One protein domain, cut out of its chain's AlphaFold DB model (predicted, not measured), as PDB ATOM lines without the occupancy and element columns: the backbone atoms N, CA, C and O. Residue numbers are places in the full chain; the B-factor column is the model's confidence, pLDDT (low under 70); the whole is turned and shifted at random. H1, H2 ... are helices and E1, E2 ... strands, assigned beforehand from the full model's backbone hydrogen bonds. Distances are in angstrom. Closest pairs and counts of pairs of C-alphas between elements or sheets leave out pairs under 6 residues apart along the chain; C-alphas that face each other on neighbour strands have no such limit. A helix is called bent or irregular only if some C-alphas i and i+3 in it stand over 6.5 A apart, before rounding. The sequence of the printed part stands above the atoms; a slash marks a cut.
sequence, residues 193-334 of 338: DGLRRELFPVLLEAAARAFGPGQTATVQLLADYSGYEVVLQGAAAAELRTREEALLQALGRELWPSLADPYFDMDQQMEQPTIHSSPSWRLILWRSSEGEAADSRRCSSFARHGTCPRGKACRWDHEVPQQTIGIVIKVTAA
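What this domain is: This is residues 193 to 334 of the 338 residues of the protein "Hypothetical protein" of Symbiodinium microadriaticum (UniProt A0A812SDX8). A strongly twisted sheet of five strands has helices H1 and H2 packed over one face, while the long loops of residues 288 to 322, with the short H3 among them, make the far end of the longest axis. Residues 273 to 278, in the link from E3 to E4, stick out. The printed part has 142 residues, with three named helices and five named strands in the order H1 E1 E2 H2 E3 E4 H3 E5. The sheet runs E1 E2 E5 E4 E3 and is mixed; the class is mixed, helices and strands. The whole is compact, with a radius of gyration of the C-alphas of 16.4 A, yet elongated, spanning 52 by 34 by 25 A.

Where its parts are: Find C-alpha 193 at (-0.252, -53.129, 32.918); from there H1 runs 26.5 A to residue 211, with a kink of 31 degrees near residue 201. It is only just irregular, C-alphas 198 and 201 being 6.7 A apart. Next come E1, residues 216 to 221, and E2, residues 227 to 234. H2, residues 237 to 258, spans 25.7 A and is irregular: C-alphas 242 and 245 are 8.1 A apart, and it has a kink of 82 degrees near residue 244. E3 holds residues 264 to 271, E4 residues 280 to 287 and H3 residues 300 to 305. E5, residues 323 to 333, runs 32.5 A to C-alpha 333 at (-20.065, -31.716, 42.613).

How they stand to each other: Look first at the hairpin E1 and E2, antiparallel, with N 218 and O 231 2.9 A apart. E2 and E5 are parallel, with N 230 and O 328 at 2.8 A. E5 and E4 are antiparallel, with N 327 and O 283 at 2.8 A. The hairpin E3 and E4 has N 284 and O 267 at 2.8 A. E2, H2 and E3 form a split strand-helix-strand unit, two strands running the same way with E5 and E4 between them, its crossover right-handed. H1 and H2 are on one face, making two layers, helices over a sheet. H2 is over E5 at a height of 7.2 A; their closest C-alphas, of Ala 237 and Ala 333, are 4.8 A apart. H1 touches H2 at a steep tilt of 59 degrees, opposite ways, closest at the C-alphas of Ala 206 and Glu 254, 4.9 A. H3 is over E3 at a height of 9.5 A and apart from H1 and H2. In H3 every O i to N i+4 pair is within hydrogen-bond range; in H1 13 of 15 are, in H2 11 of 18.

The domain as a whole: The two farthest C-alphas, of Ala 235 and Ala 313, are 53.2 A apart. The printed part has no cut. The links E4 to H3 and H3 to E5 are long. Mean pLDDT of the printed part is 72.9, and 50 residues are under 70, among them 234 to 242, 271 to 280 and 288 to 297.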
ATOM      1  N   ASP A 193      -0.574 -54.025  31.806       58.81
ATOM      2  CA  ASP A 193      -0.252 -53.129  32.918       58.81
ATOM      3  C   ASP A 193       0.826 -52.085  32.591       58.81
ATOM      4  O   ASP A 193       0.854 -51.031  33.224       58.81
ATOM      5  N   GLY A 194       1.714 -52.351  31.627       62.22
ATOM      6  CA  GLY A 194       2.755 -51.419  31.189       62.22
ATOM      7  C   GLY A 194       2.152 -50.195  30.508       62.22
ATOM      8  O   GLY A 194       2.319 -49.078  30.994       62.22
ATOM      9  N   LEU A 195       1.344 -50.426  29.466       66.81
ATOM     10  CA  LEU A 195       0.621 -49.365  28.757       66.81
ATOM     11  C   LEU A 195      -0.281 -48.568  29.711       66.81
ATOM     12  O   LEU A 195      -0.314 -47.343  29.658       66.81
ATOM     13  N   ARG A 196      -0.986 -49.253  30.623       70.31
ATOM     14  CA  ARG A 196      -1.796 -48.595  31.658       70.31
ATOM     15  C   ARG A 196      -0.917 -47.668  32.523       70.31
ATOM     16  O   ARG A 196      -1.168 -46.466  32.595       70.31
ATOM     17  N   ARG A 197       0.172 -48.173  33.115       68.25
ATOM     18  CA  ARG A 197       1.084 -47.360  33.953       68.25
ATOM     19  C   ARG A 197       1.687 -46.157  33.216       68.25
ATOM     20  O   ARG A 197       1.848 -45.111  33.840       68.25
ATOM     21  N   GLU A 198       1.980 -46.284  31.924       74.56
ATOM     22  CA  GLU A 198       2.482 -45.192  31.072       74.56
ATOM     23  C   GLU A 198       1.414 -44.123  30.778       74.56
ATOM     24  O   GLU A 198       1.718 -42.930  30.778       74.56
ATOM     25  N   LEU A 199       0.151 -44.525  30.591       79.69
ATOM     26  CA  LEU A 199      -0.955 -43.606  30.297       79.69
ATOM     27  C   LEU A 199      -1.389 -42.756  31.496       79.69
ATOM     28  O   LEU A 199      -1.854 -41.636  31.297       79.69
ATOM     29  N   PHE A 200      -1.243 -43.244  32.731       82.81
ATOM     30  CA  PHE A 200      -1.678 -42.514  33.931       82.81
ATOM     31  C   PHE A 200      -1.088 -41.088  34.069       82.81
ATOM     32  O   PHE A 200      -1.878 -40.148  34.210       82.81
ATOM     33  N   PRO A 201       0.245 -40.863  34.016       84.50
ATOM     34  CA  PRO A 201       0.808 -39.513  34.107       84.50
ATOM     35  C   PRO A 201       0.407 -38.629  32.918       84.50
ATOM     36  O   PRO A 201       0.089 -37.458  33.118       84.50
ATOM     37  N   VAL A 202       0.353 -39.194  31.706       86.44
ATOM     38  CA  VAL A 202      -0.070 -38.482  30.488       86.44
ATOM     39  C   VAL A 202      -1.518 -38.004  30.608       86.44
ATOM     40  O   VAL A 202      -1.826 -36.856  30.291       86.44
ATOM     41  N   LEU A 203      -2.403 -38.860  31.123       86.06
ATOM     42  CA  LEU A 203      -3.812 -38.550  31.336       86.06
ATOM     43  C   LEU A 203      -4.019 -37.497  32.428       86.06
ATOM     44  O   LEU A 203      -4.867 -36.621  32.267       86.06
ATOM     45  N   LEU A 204      -3.240 -37.545  33.510       85.12
ATOM     46  CA  LEU A 204      -3.294 -36.536  34.568       85.12
ATOM     47  C   LEU A 204      -2.835 -35.157  34.065       85.12
ATOM     48  O   LEU A 204      -3.464 -34.148  34.383       85.12
ATOM     49  N   GLU A 205      -1.778 -35.105  33.251       86.12
ATOM     50  CA  GLU A 205      -1.289 -33.854  32.665       86.12
ATOM     51  C   GLU A 205      -2.264 -33.289  31.620       86.12
ATOM     52  O   GLU A 205      -2.619 -32.109  31.677       86.12
ATOM     53  N   ALA A 206      -2.768 -34.133  30.713       87.06
ATOM     54  CA  ALA A 206      -3.773 -33.741  29.726       87.06
ATOM     55  C   ALA A 206      -5.080 -33.272  30.391       87.06
ATOM     56  O   ALA A 206      -5.682 -32.301  29.938       87.06
ATOM     57  N   ALA A 207      -5.489 -33.896  31.500       84.94
ATOM     58  CA  ALA A 207      -6.603 -33.427  32.318       84.94
ATOM     59  C   ALA A 207      -6.328 -32.035  32.913       84.94
ATOM     60  O   ALA A 207      -7.149 -31.129  32.766       84.94
ATOM     61  N   ALA A 208      -5.162 -31.821  33.530       82.44
ATOM     62  CA  ALA A 208      -4.799 -30.511  34.072       82.44
ATOM     63  C   ALA A 208      -4.811 -29.406  32.993       82.44
ATOM     64  O   ALA A 208      -5.309 -28.305  33.246       82.44
ATOM     65  N   ARG A 209      -4.339 -29.715  31.774       83.62
ATOM     66  CA  ARG A 209      -4.395 -28.805  30.616       83.62
ATOM     67  C   ARG A 209      -5.830 -28.564  30.121       83.62
ATOM     68  O   ARG A 209      -6.204 -27.413  29.907       83.62
ATOM     69  N   ALA A 210      -6.653 -29.608  30.008       82.81
ATOM     70  CA  ALA A 210      -8.018 -29.523  29.478       82.81
ATOM     71  C   ALA A 210      -9.013 -28.796  30.404       82.81
ATOM     72  O   ALA A 210      -9.960 -28.170  29.919       82.81
ATOM     73  N   PHE A 211      -8.828 -28.884  31.725       80.31
ATOM     74  CA  PHE A 211      -9.789 -28.371  32.717       80.31
ATOM     75  C   PHE A 211      -9.351 -27.059  33.391       80.31
ATOM     76  O   PHE A 211     -10.191 -26.312  33.902       80.31
ATOM     77  N   GLY A 212      -8.057 -26.731  33.321       72.44
ATOM     78  CA  GLY A 212      -7.505 -25.449  33.751       72.44
ATOM     79  C   GLY A 212      -7.363 -25.276  35.274       72.44
ATOM     80  O   GLY A 212      -7.794 -26.117  36.064       72.44
ATOM     81  N   PRO A 213      -6.774 -24.150  35.722       63.66
ATOM     82  CA  PRO A 213      -6.248 -23.977  37.085       63.66
ATOM     83  C   PRO A 213      -7.300 -23.846  38.206       63.66
ATOM     84  O   PRO A 213      -6.936 -23.604  39.352       63.66
ATOM     85  N   GLY A 214      -8.593 -23.979  37.896       61.28
ATOM     86  CA  GLY A 214      -9.699 -23.903  38.861       61.28
ATOM     87  C   GLY A 214     -10.419 -25.229  39.125       61.28
ATOM     88  O   GLY A 214     -11.420 -25.232  39.841       61.28
ATOM     89  N   GLN A 215      -9.965 -26.337  38.528       70.50
ATOM     90  CA  GLN A 215     -10.628 -27.642  38.608       70.50
ATOM     91  C   GLN A 215      -9.638 -28.713  39.071       70.50
ATOM     92  O   GLN A 215      -8.589 -28.901  38.457       70.50
ATOM     93  N   THR A 216      -9.974 -29.451  40.131       70.19
ATOM     94  CA  THR A 216      -9.172 -30.599  40.569       70.19
ATOM     95  C   THR A 216      -9.685 -31.860  39.884       70.19
ATOM     96  O   THR A 216     -10.708 -32.430  40.269       70.19
ATOM     97  N   ALA A 217      -8.972 -32.293  38.844       77.31
ATOM     98  CA  ALA A 217      -9.185 -33.585  38.207       77.31
ATOM     99  C   ALA A 217      -8.410 -34.673  38.961       77.31
ATOM    100  O   ALA A 217      -7.205 -34.548  39.175       77.31
ATOM    101  N   THR A 218      -9.089 -35.753  39.341       81.44
ATOM    102  CA  THR A 218      -8.448 -36.956  39.894       81.44
ATOM    103  C   THR A 218      -8.636 -38.113  38.927       81.44
ATOM    104  O   THR A 218      -9.758 -38.407  38.525       81.44
ATOM    105  N   VAL A 219      -7.537 -38.755  38.536       84.25
ATOM    106  CA  VAL A 219      -7.556 -39.943  37.676       84.25
ATOM    107  C   VAL A 219      -7.558 -41.182  38.568       84.25
ATOM    108  O   VAL A 219      -6.717 -41.306  39.458       84.25
ATOM    109  N   GLN A 220      -8.493 -42.096  38.335       83.81
ATOM    110  CA  GLN A 220      -8.614 -43.381  39.026       83.81
ATOM    111  C   GLN A 220      -8.616 -44.509  37.987       83.81
ATOM    112  O   GLN A 220      -9.010 -44.296  36.844       83.81
ATOM    113  N   LEU A 221      -8.165 -45.707  38.354       81.62
ATOM    114  CA  LEU A 221      -8.305 -46.896  37.505       81.62
ATOM    115  C   LEU A 221      -9.680 -47.526  37.772       81.62
ATOM    116  O   LEU A 221     -10.073 -47.642  38.935       81.62
ATOM    117  N   LEU A 222     -10.415 -47.934  36.733       77.69
ATOM    118  CA  LEU A 222     -11.686 -48.642  36.924       77.69
ATOM    119  C   LEU A 222     -11.445 -49.997  37.608       77.69
ATOM    120  O   LEU A 222     -10.459 -50.682  37.340       77.69
ATOM    121  N   ALA A 223     -12.391 -50.414  38.453       71.06
ATOM    122  CA  ALA A 223     -12.322 -51.676  39.195       71.06
ATOM    123  C   ALA A 223     -12.382 -52.938  38.306       71.06
ATOM    124  O   ALA A 223     -12.026 -54.023  38.758       71.06
ATOM    125  N   ASP A 224     -12.826 -52.799  37.053       72.56
ATOM    126  CA  ASP A 224     -12.804 -53.846  36.025       72.56
ATOM    127  C   ASP A 224     -11.494 -53.865  35.209       72.56
ATOM    128  O   ASP A 224     -11.350 -54.678  34.299       72.56
ATOM    129  N   TYR A 225     -10.543 -52.976  35.527       65.94
ATOM    130  CA  TYR A 225      -9.277 -52.761  34.816       65.94
ATOM    131  C   TYR A 225      -9.431 -52.374  33.326       65.94
ATOM    132  O   TYR A 225      -8.436 -52.334  32.597       65.94
ATOM    133  N   SER A 226     -10.639 -52.012  32.865       70.12
ATOM    134  CA  SER A 226     -10.918 -51.646  31.463       70.12
ATOM    135  C   SER A 226     -10.388 -50.263  31.056       70.12
ATOM    136  O   SER A 226     -10.360 -49.926  29.869       70.12
ATOM    137  N   GLY A 227      -9.935 -49.461  32.023       80.12
ATOM    138  CA  GLY A 227      -9.236 -48.203  31.787       80.12
ATOM    139  C   GLY A 227      -9.367 -47.208  32.937       80.12
ATOM    140  O   GLY A 227      -9.252 -47.590  34.103       80.12
ATOM    141  N   TYR A 228      -9.573 -45.932  32.610       83.56
ATOM    142  CA  TYR A 228      -9.466 -44.807  33.540       83.56
ATOM    143  C   TYR A 228     -10.769 -44.046  33.762       83.56
ATOM    144  O   TYR A 228     -11.567 -43.841  32.854       83.56
ATOM    145  N   GLU A 229     -10.939 -43.553  34.979       83.94
ATOM    146  CA  GLU A 229     -12.002 -42.647  35.376       83.94
ATOM    147  C   GLU A 229     -11.390 -41.298  35.751       83.94
ATOM    148  O   GLU A 229     -10.606 -41.198  36.694       83.94
ATOM    149  N   VAL A 230     -11.742 -40.253  35.007       84.19
ATOM    150  CA  VAL A 230     -11.339 -38.876  35.299       84.19
ATOM    151  C   VAL A 230     -12.475 -38.214  36.070       84.19
ATOM    152  O   VAL A 230     -13.484 -37.797  35.496       84.19
ATOM    153  N   VAL A 231     -12.324 -38.142  37.391       82.81
ATOM    154  CA  VAL A 231     -13.294 -37.508  38.283       82.81
ATOM    155  C   VAL A 231     -12.970 -36.024  38.414       82.81
ATOM    156  O   VAL A 231     -11.936 -35.655  38.976       82.81
ATOM    157  N   LEU A 232     -13.876 -35.174  37.934       78.00
ATOM    158  CA  LEU A 232     -13.794 -33.724  38.096       78.00
ATOM    159  C   LEU A 232     -14.436 -33.306  39.415       78.00
ATOM    160  O   LEU A 232     -15.576 -33.685  39.703       78.00
ATOM    161  N   GLN A 233     -13.701 -32.522  40.203       74.31
ATOM    162  CA  GLN A 233     -14.134 -31.991  41.492       74.31
ATOM    163  C   GLN A 233     -14.057 -30.457  41.493       74.31
ATOM    164  O   GLN A 233     -13.104 -29.859  40.994       74.31
ATOM    165  N   GLY A 234     -15.076 -29.816  42.067       66.12
ATOM    166  CA  GLY A 234     -15.131 -28.363  42.244       66.12
ATOM    167  C   GLY A 234     -16.554 -27.831  42.417       66.12
ATOM    168  O   GLY A 234     -17.530 -28.577  42.304       66.12
ATOM    169  N   ALA A 235     -16.675 -26.527  42.673       54.09
ATOM    170  CA  ALA A 235     -17.963 -25.845  42.830       54.09
ATOM    171  C   ALA A 235     -18.752 -25.761  41.507       54.09
ATOM    172  O   ALA A 235     -19.946 -26.046  41.474       54.09
ATOM    173  N   ALA A 236     -18.061 -25.473  40.396       59.38
ATOM    174  CA  ALA A 236     -18.645 -25.409  39.051       59.38
ATOM    175  C   ALA A 236     -19.010 -26.789  38.461       59.38
ATOM    176  O   ALA A 236     -19.633 -26.877  37.405       59.38
ATOM    177  N   ALA A 237     -18.662 -27.894  39.129       60.19
ATOM    178  CA  ALA A 237     -18.904 -29.238  38.609       60.19
ATOM    179  C   ALA A 237     -20.408 -29.571  38.460       60.19
ATOM    180  O   ALA A 237     -20.780 -30.399  37.636       60.19
ATOM    181  N   ALA A 238     -21.311 -28.902  39.186       61.88
ATOM    182  CA  ALA A 238     -22.750 -29.051  38.940       61.88
ATOM    183  C   ALA A 238     -23.175 -28.501  37.559       61.88
ATOM    184  O   ALA A 238     -23.972 -29.133  36.868       61.88
ATOM    185  N   GLU A 239     -22.600 -27.370  37.141       64.44
ATOM    186  CA  GLU A 239     -22.863 -26.710  35.851       64.44
ATOM    187  C   GLU A 239     -22.188 -27.440  34.681       64.44
ATOM    188  O   GLU A 239     -22.651 -27.381  33.545       64.44
ATOM    189  N   LEU A 240     -21.103 -28.167  34.960       66.69
ATOM    190  CA  LEU A 240     -20.323 -28.901  33.965       66.69
ATOM    191  C   LEU A 240     -20.925 -30.253  33.545       66.69
ATOM    192  O   LEU A 240     -20.529 -30.777  32.507       66.69
ATOM    193  N   ARG A 241     -21.916 -30.797  34.270       66.94
ATOM    194  CA  ARG A 241     -22.611 -32.047  33.877       66.94
ATOM    195  C   ARG A 241     -23.287 -31.957  32.508       66.94
ATOM    196  O   ARG A 241     -23.344 -32.933  31.773       66.94
ATOM    197  N   THR A 242     -23.780 -30.779  32.130       68.62
ATOM    198  CA  THR A 242     -24.373 -30.546  30.801       68.62
ATOM    199  C   THR A 242     -23.321 -30.361  29.703       68.62
ATOM    200  O   THR A 242     -23.674 -30.187  28.539       68.62
ATOM    201  N   ARG A 243     -22.027 -30.387  30.055       76.38
ATOM    202  CA  ARG A 243     -20.880 -30.132  29.169       76.38
ATOM    203  C   ARG A 243     -19.879 -31.296  29.134       76.38
ATOM    204  O   ARG A 243     -18.761 -31.104  28.664       76.38
ATOM    205  N   GLU A 244     -20.272 -32.488  29.586       75.25
ATOM    206  CA  GLU A 244     -19.429 -33.698  29.611       75.25
ATOM    207  C   GLU A 244     -18.804 -34.028  28.245       75.25
ATOM    208  O   GLU A 244     -17.609 -34.310  28.174       75.25
ATOM    209  N   GLU A 245     -19.560 -33.889  27.152       77.00
ATOM    210  CA  GLU A 245     -19.043 -34.064  25.787       77.00
ATOM    211  C   GLU A 245     -17.930 -33.050  25.462       77.00
ATOM    212  O   GLU A 245     -16.858 -33.418  24.986       77.00
ATOM    213  N   ALA A 246     -18.129 -31.766  25.778       80.88
ATOM    214  CA  ALA A 246     -17.130 -30.724  25.530       80.88
ATOM    215  C   ALA A 246     -15.860 -30.920  26.381       80.88
ATOM    216  O   ALA A 246     -14.758 -30.618  25.922       80.88
ATOM    217  N   LEU A 247     -16.008 -31.448  27.600       80.19
ATOM    218  CA  LEU A 247     -14.898 -31.811  28.486       80.19
ATOM    219  C   LEU A 247     -14.099 -33.001  27.936       80.19
ATOM    220  O   LEU A 247     -12.872 -32.968  27.962       80.19
ATOM    221  N   LEU A 248     -14.771 -34.008  27.374       80.75
ATOM    222  CA  LEU A 248     -14.121 -35.121  26.678       80.75
ATOM    223  C   LEU A 248     -13.426 -34.694  25.389       80.75
ATOM    224  O   LEU A 248     -12.311 -35.138  25.129       80.75
ATOM    225  N   GLN A 249     -14.038 -33.805  24.608       83.38
ATOM    226  CA  GLN A 249     -13.396 -33.240  23.423       83.38
ATOM    227  C   GLN A 249     -12.151 -32.420  23.790       83.38
ATOM    228  O   GLN A 249     -11.158 -32.486  23.068       83.38
ATOM    229  N   ALA A 250     -12.172 -31.667  24.896       84.19
ATOM    230  CA  ALA A 250     -10.996 -30.957  25.400       84.19
ATOM    231  C   ALA A 250      -9.908 -31.938  25.872       84.19
ATOM    232  O   ALA A 250      -8.763 -31.834  25.439       84.19
ATOM    233  N   LEU A 251     -10.280 -32.941  26.674       85.56
ATOM    234  CA  LEU A 251      -9.367 -33.982  27.147       85.56
ATOM    235  C   LEU A 251      -8.715 -34.744  25.984       85.56
ATOM    236  O   LEU A 251      -7.503 -34.922  25.970       85.56
ATOM    237  N   GLY A 252      -9.498 -35.133  24.974       83.38
ATOM    238  CA  GLY A 252      -8.997 -35.788  23.767       83.38
ATOM    239  C   GLY A 252      -8.014 -34.916  22.979       83.38
ATOM    240  O   GLY A 252      -6.992 -35.420  22.522       83.38
ATOM    241  N   ARG A 253      -8.264 -33.603  22.859       85.75
ATOM    242  CA  ARG A 253      -7.332 -32.668  22.197       85.75
ATOM    243  C   ARG A 253      -6.004 -32.521  22.938       85.75
ATOM    244  O   ARG A 253      -4.990 -32.353  22.274       85.75
ATOM    245  N   GLU A 254      -6.003 -32.592  24.266       86.81
ATOM    246  CA  GLU A 254      -4.783 -32.497  25.081       86.81
ATOM    247  C   GLU A 254      -4.031 -33.831  25.205       86.81
ATOM    248  O   GLU A 254      -2.801 -33.836  25.315       86.81
ATOM    249  N   LEU A 255      -4.756 -34.954  25.150       85.06
ATOM    250  CA  LEU A 255      -4.195 -36.303  25.081       85.06
ATOM    251  C   LEU A 255      -3.519 -36.571  23.736       85.06
ATOM    252  O   LEU A 255      -2.426 -37.128  23.711       85.06
ATOM    253  N   TRP A 256      -4.150 -36.182  22.624       81.62
ATOM    254  CA  TRP A 256      -3.712 -36.582  21.285       81.62
ATOM    255  C   TRP A 256      -2.244 -36.235  20.964       81.62
ATOM    256  O   TRP A 256      -1.546 -37.126  20.494       81.62
ATOM    257  N   PRO A 257      -1.705 -35.032  21.267       81.94
ATOM    258  CA  PRO A 257      -0.286 -34.720  21.069       81.94
ATOM    259  C   PRO A 257       0.656 -35.554  21.945       81.94
ATOM    260  O   PRO A 257       1.774 -35.855  21.537       81.94
ATOM    261  N   SER A 258       0.218 -35.920  23.151       78.19
ATOM    262  CA  SER A 258       0.998 -36.728  24.096       78.19
ATOM    263  C   SER A 258       0.944 -38.229  23.777       78.19
ATOM    264  O   SER A 258       1.830 -38.971  24.189       78.19
ATOM    265  N   LEU A 259      -0.069 -38.655  23.016       74.25
ATOM    266  CA  LEU A 259      -0.252 -40.002  22.471       74.25
ATOM    267  C   LEU A 259       0.019 -40.059  20.956       74.25
ATOM    268  O   LEU A 259      -0.426 -41.000  20.304       74.25
ATOM    269  N   ALA A 260       0.707 -39.055  20.391       59.44
ATOM    270  CA  ALA A 260       0.926 -38.877  18.949       59.44
ATOM    271  C   ALA A 260       1.966 -39.858  18.379       59.44
ATOM    272  O   ALA A 260       3.007 -39.481  17.842       59.44
ATOM    273  N   ASP A 261       1.643 -41.134  18.500       62.47
ATOM    274  CA  ASP A 261       2.337 -42.287  17.961       62.47
ATOM    275  C   ASP A 261       1.337 -42.980  17.008       62.47
ATOM    276  O   ASP A 261       0.194 -43.216  17.415       62.47
ATOM    277  N   PRO A 262       1.692 -43.269  15.738       55.91
ATOM    278  CA  PRO A 262       0.777 -43.808  14.715       55.91
ATOM    279  C   PRO A 262       0.069 -45.127  15.074       55.91
ATOM    280  O   PRO A 262      -0.795 -45.581  14.322       55.91
ATOM    281  N   TYR A 263       0.409 -45.748  16.203       60.84
ATOM    282  CA  TYR A 263      -0.291 -46.905  16.750       60.84
ATOM    283  C   TYR A 263      -1.563 -46.585  17.538       60.84
ATOM    284  O   TYR A 263      -2.318 -47.523  17.806       60.84
ATOM    285  N   PHE A 264      -1.805 -45.332  17.930       69.00
ATOM    286  CA  PHE A 264      -2.994 -44.963  18.701       69.00
ATOM    287  C   PHE A 264      -4.090 -44.366  17.822       69.00
ATOM    288  O   PHE A 264      -3.862 -43.461  17.023       69.00
ATOM    289  N   ASP A 265      -5.311 -44.860  18.015       70.81
ATOM    290  CA  ASP A 265      -6.531 -44.261  17.482       70.81
ATOM    291  C   ASP A 265      -7.489 -43.963  18.643       70.81
ATOM    292  O   ASP A 265      -7.399 -44.573  19.713       70.81
ATOM    293  N   MET A 266      -8.392 -43.005  18.460       76.31
ATOM    294  CA  MET A 266      -9.224 -42.479  19.538       76.31
ATOM    295  C   MET A 266     -10.635 -42.181  19.043       76.31
ATOM    296  O   MET A 266     -10.816 -41.452  18.066       76.31
ATOM    297  N   ASP A 267     -11.632 -42.717  19.743       77.81
ATOM    298  CA  ASP A 267     -13.046 -42.540  19.405       77.81
ATOM    299  C   ASP A 267     -13.880 -42.109  20.620       77.81
ATOM    300  O   ASP A 267     -13.492 -42.346  21.766       77.81
ATOM    301  N   GLN A 268     -15.018 -41.457  20.385       81.06
ATOM    302  CA  GLN A 268     -15.930 -40.987  21.436       81.06
ATOM    303  C   GLN A 268     -17.251 -41.748  21.359       81.06
ATOM    304  O   GLN A 268     -18.039 -41.559  20.434       81.06
ATOM    305  N   GLN A 269     -17.516 -42.578  22.368       77.12
ATOM    306  CA  GLN A 269     -18.725 -43.386  22.453       77.12
ATOM    307  C   GLN A 269     -19.585 -42.945  23.642       77.12
ATOM    308  O   GLN A 269     -19.122 -42.868  24.780       77.12
ATOM    309  N   MET A 270     -20.867 -42.688  23.389       74.12
ATOM    310  CA  MET A 270     -21.863 -42.502  24.444       74.12
ATOM    311  C   MET A 270     -22.385 -43.872  24.888       74.12
ATOM    312  O   MET A 270     -22.975 -44.599  24.085       74.12
ATOM    313  N   GLU A 271     -22.197 -44.235  26.156       69.31
ATOM    314  CA  GLU A 271     -22.811 -45.443  26.709       69.31
ATOM    315  C   GLU A 271     -24.281 -45.159  27.042       69.31
ATOM    316  O   GLU A 271     -24.607 -44.210  27.761       69.31
ATOM    317  N   GLN A 272     -25.193 -45.964  26.484       59.62
ATOM    318  CA  GLN A 272     -26.622 -45.810  26.756       59.62
ATOM    319  C   GLN A 272     -26.920 -46.139  28.227       59.62
ATOM    320  O   GLN A 272     -26.371 -47.108  28.758       59.62
ATOM    321  N   PRO A 273     -27.808 -45.373  28.889       56.53
ATOM    322  CA  PRO A 273     -28.137 -45.605  30.286       56.53
ATOM    323  C   PRO A 273     -28.797 -46.974  30.454       56.53
ATOM    324  O   PRO A 273     -29.882 -47.238  29.933       56.53
ATOM    325  N   THR A 274     -28.143 -47.853  31.210       60.75
ATOM    326  CA  THR A 274     -28.784 -49.062  31.733       60.75
ATOM    327  C   THR A 274     -29.710 -48.691  32.894       60.75
ATOM    328  O   THR A 274     -29.654 -47.583  33.423       60.75
ATOM    329  N   ILE A 275     -30.547 -49.631  33.343       55.31
ATOM    330  CA  ILE A 275     -31.568 -49.427  34.395       55.31
ATOM    331  C   ILE A 275     -30.983 -48.833  35.703       55.31
ATOM    332  O   ILE A 275     -31.710 -48.243  36.500       55.31
ATOM    333  N   HIS A 276     -29.667 -48.959  35.917       53.03
ATOM    334  CA  HIS A 276     -28.958 -48.491  37.111       53.03
ATOM    335  C   HIS A 276     -27.793 -47.524  36.829       53.03
ATOM    336  O   HIS A 276     -27.080 -47.174  37.769       53.03
ATOM    337  N   SER A 277     -27.590 -47.078  35.583       59.09
ATOM    338  CA  SER A 277     -26.506 -46.152  35.223       59.09
ATOM    339  C   SER A 277     -27.037 -44.876  34.587       59.09
ATOM    340  O   SER A 277     -27.865 -44.915  33.679       59.09
ATOM    341  N   SER A 278     -26.488 -43.737  35.007       60.94
ATOM    342  CA  SER A 278     -26.570 -42.501  34.226       60.94
ATOM    343  C   SER A 278     -25.924 -42.706  32.847       60.94
ATOM    344  O   SER A 278     -25.012 -43.534  32.737       60.94
ATOM    345  N   PRO A 279     -26.348 -41.962  31.806       64.12
ATOM    346  CA  PRO A 279     -25.581 -41.898  30.569       64.12
ATOM    347  C   PRO A 279     -24.191 -41.349  30.895       64.12
ATOM    348  O   PRO A 279     -24.073 -40.356  31.612       64.12
ATOM    349  N   SER A 280     -23.153 -42.005  30.388       69.06
ATOM    350  CA  SER A 280     -21.772 -41.552  30.528       69.06
ATOM    351  C   SER A 280     -21.082 -41.615  29.181       69.06
ATOM    352  O   SER A 280     -21.180 -42.601  28.447       69.06
ATOM    353  N   TRP A 281     -20.366 -40.550  28.859       75.62
ATOM    354  CA  TRP A 281     -19.521 -40.510  27.684       75.62
ATOM    355  C   TRP A 281     -18.156 -41.149  27.987       75.62
ATOM    356  O   TRP A 281     -17.576 -40.931  29.056       75.62
ATOM    357  N   ARG A 282     -17.638 -41.925  27.032       81.31
ATOM    358  CA  ARG A 282     -16.360 -42.639  27.118       81.31
ATOM    359  C   ARG A 282     -15.494 -42.311  25.902       81.31
ATOM    360  O   ARG A 282     -15.946 -42.400  24.762       81.31
ATOM    361  N   LEU A 283     -14.234 -41.977  26.148       84.38
ATOM    362  CA  LEU A 283     -13.174 -41.939  25.147       84.38
ATOM    363  C   LEU A 283     -12.580 -43.346  25.044       84.38
ATOM    364  O   LEU A 283     -12.162 -43.902  26.058       84.38
ATOM    365  N   ILE A 284     -12.549 -43.944  23.861       81.44
ATOM    366  CA  ILE A 284     -11.943 -45.260  23.649       81.44
ATOM    367  C   ILE A 284     -10.608 -45.048  22.946       81.44
ATOM    368  O   ILE A 284     -10.573 -44.575  21.809       81.44
ATOM    369  N   LEU A 285      -9.523 -45.391  23.637       79.31
ATOM    370  CA  LEU A 285      -8.184 -45.475  23.072       79.31
ATOM    371  C   LEU A 285      -7.959 -46.884  22.530       79.31
ATOM    372  O   LEU A 285      -8.123 -47.873  23.248       79.31
ATOM    373  N   TRP A 286      -7.549 -46.960  21.273       73.69
ATOM    374  CA  TRP A 286      -7.208 -48.192  20.574       73.69
ATOM    375  C   TRP A 286      -5.699 -48.221  20.372       73.69
ATOM    376  O   TRP A 286      -5.140 -47.225  19.913       73.69
ATOM    377  N   ARG A 287      -5.042 -49.348  20.665       71.56
ATOM    378  CA  ARG A 287      -3.632 -49.546  20.307       71.56
ATOM    379  C   ARG A 287      -3.482 -50.638  19.256       71.56
ATOM    380  O   ARG A 287      -3.912 -51.777  19.439       71.56
ATOM    381  N   SER A 288      -2.808 -50.281  18.172       64.12
ATOM    382  CA  SER A 288      -2.247 -51.198  17.188       64.12
ATOM    383  C   SER A 288      -1.218 -52.110  17.863       64.12
ATOM    384  O   SER A 288      -0.160 -51.647  18.287       64.12
ATOM    385  N   SER A 289      -1.502 -53.412  17.942       55.09
ATOM    386  CA  SER A 289      -0.483 -54.406  18.281       55.09
ATOM    387  C   SER A 289       0.576 -54.433  17.180       55.09
ATOM    388  O   SER A 289       0.234 -54.639  16.014       55.09
ATOM    389  N   GLU A 290       1.831 -54.239  17.581       50.25
ATOM    390  CA  GLU A 290       3.046 -54.270  16.752       50.25
ATOM    391  C   GLU A 290       3.244 -53.085  15.777       50.25
ATOM    392  O   GLU A 290       2.530 -52.899  14.795       50.25
ATOM    393  N   GLY A 291       4.294 -52.298  16.036       49.69
ATOM    394  CA  GLY A 291       5.527 -52.335  15.233       49.69
ATOM    395  C   GLY A 291       5.566 -51.732  13.819       49.69
ATOM    396  O   GLY A 291       6.658 -51.367  13.385       49.69
ATOM    397  N   GLU A 292       4.444 -51.578  13.110       47.38
ATOM    398  CA  GLU A 292       4.412 -51.066  11.724       47.38
ATOM    399  C   GLU A 292       3.763 -49.670  11.586       47.38
ATOM    400  O   GLU A 292       2.653 -49.501  11.083       47.38
ATOM    401  N   ALA A 293       4.493 -48.643  12.029       49.69
ATOM    402  CA  ALA A 293       4.069 -47.239  12.167       49.69
ATOM    403  C   ALA A 293       3.671 -46.469  10.884       49.69
ATOM    404  O   ALA A 293       3.287 -45.306  10.991       49.69
ATOM    405  N   ALA A 294       3.810 -47.036   9.679       43.91
ATOM    406  CA  ALA A 294       3.719 -46.252   8.434       43.91
ATOM    407  C   ALA A 294       2.948 -46.919   7.281       43.91
ATOM    408  O   ALA A 294       2.256 -46.225   6.541       43.91
ATOM    409  N   ASP A 295       3.032 -48.244   7.144       49.59
ATOM    410  CA  ASP A 295       2.421 -49.007   6.043       49.59
ATOM    411  C   ASP A 295       1.249 -49.893   6.504       49.59
ATOM    412  O   ASP A 295       0.823 -50.801   5.781       49.59
ATOM    413  N   SER A 296       0.725 -49.638   7.709       58.12
ATOM    414  CA  SER A 296      -0.268 -50.479   8.377       58.12
ATOM    415  C   SER A 296      -1.488 -50.726   7.485       58.12
ATOM    416  O   SER A 296      -2.354 -49.880   7.260       58.12
ATOM    417  N   ARG A 297      -1.584 -51.957   6.977       67.44
ATOM    418  CA  ARG A 297      -2.644 -52.370   6.050       67.44
ATOM    419  C   ARG A 297      -4.015 -52.489   6.713       67.44
ATOM    420  O   ARG A 297      -4.942 -52.925   6.048       67.44
ATOM    421  N   ARG A 298      -4.176 -52.109   7.982       70.94
ATOM    422  CA  ARG A 298      -5.391 -52.315   8.786       70.94
ATOM    423  C   ARG A 298      -6.535 -51.391   8.376       70.94
ATOM    424  O   ARG A 298      -6.353 -50.213   8.071       70.94
ATOM    425  N   CYS A 299      -7.757 -51.916   8.394       77.38
ATOM    426  CA  CYS A 299      -8.945 -51.124   8.102       77.38
ATOM    427  C   CYS A 299      -9.369 -50.319   9.334       77.38
ATOM    428  O   CYS A 299      -9.960 -50.880  10.253       77.38
ATOM    429  N   SER A 300      -9.160 -48.999   9.325       72.06
ATOM    430  CA  SER A 300      -9.596 -48.108  10.417       72.06
ATOM    431  C   SER A 300     -11.090 -48.238  10.744       72.06
ATOM    432  O   SER A 300     -11.469 -48.266  11.910       72.06
ATOM    433  N   SER A 301     -11.955 -48.405   9.733       74.38
ATOM    434  CA  SER A 301     -13.387 -48.638   9.962       74.38
ATOM    435  C   SER A 301     -13.651 -49.935  10.731       74.38
ATOM    436  O   SER A 301     -14.449 -49.912  11.665       74.38
ATOM    437  N   PHE A 302     -12.969 -51.033  10.374       76.25
ATOM    438  CA  PHE A 302     -13.110 -52.318  11.062       76.25
ATOM    439  C   PHE A 302     -12.520 -52.278  12.473       76.25
ATOM    440  O   PHE A 302     -13.159 -52.757  13.401       76.25
ATOM    441  N   ALA A 303     -11.345 -51.663  12.634       71.75
ATOM    442  CA  ALA A 303     -10.677 -51.522  13.923       71.75
ATOM    443  C   ALA A 303     -11.538 -50.747  14.933       71.75
ATOM    444  O   ALA A 303     -11.666 -51.182  16.069       71.75
ATOM    445  N   ARG A 304     -12.189 -49.652  14.513       66.81
ATOM    446  CA  ARG A 304     -13.050 -48.838  15.391       66.81
ATOM    447  C   ARG A 304     -14.389 -49.495  15.740       66.81
ATOM    448  O   ARG A 304     -14.822 -49.432  16.882       66.81
ATOM    449  N   HIS A 305     -15.065 -50.111  14.765       72.12
ATOM    450  CA  HIS A 305     -16.475 -50.518  14.916       72.12
ATOM    451  C   HIS A 305     -16.698 -52.041  14.908       72.12
ATOM    452  O   HIS A 305     -17.842 -52.492  14.800       72.12
ATOM    453  N   GLY A 306     -15.631 -52.848  14.865       73.38
ATOM    454  CA  GLY A 306     -15.692 -54.299  14.611       73.38
ATOM    455  C   GLY A 306     -16.322 -54.680  13.260       73.38
ATOM    456  O   GLY A 306     -16.597 -55.849  12.993       73.38
ATOM    457  N   THR A 307     -16.615 -53.692  12.412       80.50
ATOM    458  CA  THR A 307     -17.416 -53.821  11.196       80.50
ATOM    459  C   THR A 307     -16.914 -52.843  10.142       80.50
ATOM    460  O   THR A 307     -16.478 -51.734  10.436       80.50
ATOM    461  N   CYS A 308     -16.951 -53.251   8.877       84.50
ATOM    462  CA  CYS A 308     -16.504 -52.424   7.762       84.50
ATOM    463  C   CYS A 308     -17.558 -52.462   6.653       84.50
ATOM    464  O   CYS A 308     -17.957 -53.560   6.250       84.50
ATOM    465  N   PRO A 309     -17.971 -51.308   6.095       85.12
ATOM    466  CA  PRO A 309     -19.010 -51.249   5.064       85.12
ATOM    467  C   PRO A 309     -18.605 -51.947   3.756       85.12
ATOM    468  O   PRO A 309     -19.462 -52.281   2.945       85.12
ATOM    469  N   ARG A 310     -17.305 -52.197   3.545       86.19
ATOM    470  CA  ARG A 310     -16.773 -52.937   2.387       86.19
ATOM    471  C   ARG A 310     -16.711 -54.452   2.626       86.19
ATOM    472  O   ARG A 310     -16.427 -55.202   1.693       86.19
ATOM    473  N   GLY A 311     -16.960 -54.913   3.856       85.19
ATOM    474  CA  GLY A 311     -16.899 -56.325   4.233       85.19
ATOM    475  C   GLY A 311     -15.600 -57.000   3.777       85.19
ATOM    476  O   GLY A 311     -14.528 -56.403   3.812       85.19
ATOM    477  N   LYS A 312     -15.700 -58.236   3.280       82.56
ATOM    478  CA  LYS A 312     -14.549 -59.012   2.777       82.56
ATOM    479  C   LYS A 312     -13.905 -58.451   1.495       82.56
ATOM    480  O   LYS A 312     -12.887 -58.979   1.072       82.56
ATOM    481  N   ALA A 313     -14.481 -57.417   0.876       85.88
ATOM    482  CA  ALA A 313     -13.910 -56.721  -0.280       85.88
ATOM    483  C   ALA A 313     -13.082 -55.481   0.119       85.88
ATOM    484  O   ALA A 313     -12.704 -54.674  -0.732       85.88
ATOM    485  N   CYS A 314     -12.818 -55.286   1.415       85.25
ATOM    486  CA  CYS A 314     -11.901 -54.252   1.865       85.25
ATOM    487  C   CYS A 314     -10.472 -54.539   1.373       85.25
ATOM    488  O   CYS A 314      -9.997 -55.665   1.451       85.25
ATOM    489  N   ARG A 315      -9.770 -53.502   0.896       83.62
ATOM    490  CA  ARG A 315      -8.333 -53.567   0.562       83.62
ATOM    491  C   ARG A 315      -7.451 -53.724   1.812       83.62
ATOM    492  O   ARG A 315      -6.279 -54.059   1.686       83.62
ATOM    493  N   TRP A 316      -8.008 -53.405   2.974       82.19
ATOM    494  CA  TRP A 316      -7.311 -53.311   4.241       82.19
ATOM    495  C   TRP A 316      -7.713 -54.456   5.168       82.19
ATOM    496  O   TRP A 316      -8.892 -54.813   5.234       82.19
ATOM    497  N   ASP A 317      -6.739 -54.981   5.894       80.25
ATOM    498  CA  ASP A 317      -6.856 -56.140   6.764       80.25
ATOM    499  C   ASP A 317      -7.800 -55.866   7.942       80.25
ATOM    500  O   ASP A 317      -7.796 -54.800   8.569       80.25
ATOM    501  N   HIS A 318      -8.668 -56.839   8.206       79.56
ATOM    502  CA  HIS A 318      -9.696 -56.796   9.244       79.56
ATOM    503  C   HIS A 318      -9.211 -57.540  10.486       79.56
ATOM    504  O   HIS A 318      -9.745 -58.583  10.863       79.56
ATOM    505  N   GLU A 319      -8.156 -57.012  11.096       71.00
ATOM    506  CA  GLU A 319      -7.645 -57.526  12.360       71.00
ATOM    507  C   GLU A 319      -8.494 -57.009  13.524       71.00
ATOM    508  O   GLU A 319      -8.942 -55.860  13.530       71.00
ATOM    509  N   VAL A 320      -8.732 -57.877  14.507       64.81
ATOM    510  CA  VAL A 320      -9.389 -57.483  15.756       64.81
ATOM    511  C   VAL A 320      -8.379 -56.657  16.560       64.81
ATOM    512  O   VAL A 320      -7.273 -57.151  16.792       64.81
ATOM    513  N   PRO A 321      -8.708 -55.420  16.976       62.19
ATOM    514  CA  PRO A 321      -7.798 -54.604  17.773       62.19
ATOM    515  C   PRO A 321      -7.494 -55.310  19.097       62.19
ATOM    516  O   PRO A 321      -8.409 -55.698  19.822       62.19
ATOM    517  N   GLN A 322      -6.210 -55.497  19.403       62.75
ATOM    518  CA  GLN A 322      -5.803 -56.335  20.534       62.75
ATOM    519  C   GLN A 322      -5.884 -55.630  21.892       62.75
ATOM    520  O   GLN A 322      -6.020 -56.311  22.902       62.75
ATOM    521  N   GLN A 323      -5.792 -54.296  21.940       68.19
ATOM    522  CA  GLN A 323      -5.820 -53.535  23.192       68.19
ATOM    523  C   GLN A 323      -6.724 -52.305  23.074       68.19
ATOM    524  O   GLN A 323      -6.532 -51.449  22.205       68.19
ATOM    525  N   THR A 324      -7.697 -52.223  23.984       72.38
ATOM    526  CA  THR A 324      -8.638 -51.109  24.130       72.38
ATOM    527  C   THR A 324      -8.599 -50.589  25.563       72.38
ATOM    528  O   THR A 324      -8.569 -51.366  26.517       72.38
ATOM    529  N   ILE A 325      -8.572 -49.268  25.726       78.56
ATOM    530  CA  ILE A 325      -8.603 -48.609  27.036       78.56
ATOM    531  C   ILE A 325      -9.721 -47.573  27.018       78.56
ATOM    532  O   ILE A 325      -9.702 -46.630  26.228       78.56
ATOM    533  N   GLY A 326     -10.710 -47.754  27.891       81.88
ATOM    534  CA  GLY A 326     -11.797 -46.798  28.073       81.88
ATOM    535  C   GLY A 326     -11.426 -45.713  29.079       81.88
ATOM    536  O   GLY A 326     -11.045 -46.027  30.201       81.88
ATOM    537  N   ILE A 327     -11.576 -44.444  28.713       83.12
ATOM    538  CA  ILE A 327     -11.484 -43.308  29.632       83.12
ATOM    539  C   ILE A 327     -12.882 -42.711  29.797       83.12
ATOM    540  O   ILE A 327     -13.461 -42.198  28.841       83.12
ATOM    541  N   VAL A 328     -13.431 -42.771  31.006       82.62
ATOM    542  CA  VAL A 328     -14.737 -42.199  31.363       82.62
ATOM    543  C   VAL A 328     -14.509 -40.905  32.142       82.62
ATOM    544  O   VAL A 328     -13.700 -40.883  33.067       82.62
ATOM    545  N   ILE A 329     -15.227 -39.827  31.815       76.69
ATOM    546  CA  ILE A 329     -15.276 -38.638  32.682       76.69
ATOM    547  C   ILE A 329     -16.482 -38.760  33.615       76.69
ATOM    548  O   ILE A 329     -17.596 -39.017  33.162       76.69
ATOM    549  N   LYS A 330     -16.277 -38.518  34.915       76.06
ATOM    550  CA  LYS A 330     -17.367 -38.326  35.882       76.06
ATOM    551  C   LYS A 330     -17.277 -36.954  36.523       76.06
ATOM    552  O   LYS A 330     -16.275 -36.599  37.139       76.06
ATOM    553  N   VAL A 331     -18.357 -36.185  36.435       68.69
ATOM    554  CA  VAL A 331     -18.407 -34.836  37.001       68.69
ATOM    555  C   VAL A 331     -19.056 -34.871  38.387       68.69
ATOM    556  O   VAL A 331     -20.278 -34.969  38.534       68.69
ATOM    557  N   THR A 332     -18.233 -34.780  39.431       66.38
ATOM    558  CA  THR A 332     -18.703 -34.762  40.823       66.38
ATOM    559  C   THR A 332     -18.752 -33.339  41.366       66.38
ATOM    560  O   THR A 332     -17.742 -32.651  41.469       66.38
ATOM    561  N   ALA A 333     -19.944 -32.903  41.777       57.00
ATOM    562  CA  ALA A 333     -20.065 -31.716  42.613       57.00
ATOM    563  C   ALA A 333     -19.311 -31.981  43.919       57.00
ATOM    564  O   ALA A 333     -19.696 -32.880  44.675       57.00
ATOM    565  N   ALA A 334     -18.240 -31.225  44.169       51.00
ATOM    566  CA  ALA A 334     -17.543 -31.305  45.442       51.00
ATOM    567  C   ALA A 334     -18.546 -30.934  46.539       51.00
ATOM    568  O   ALA A 334     -19.137 -29.850  46.516       51.00
TER     569      ALA A 334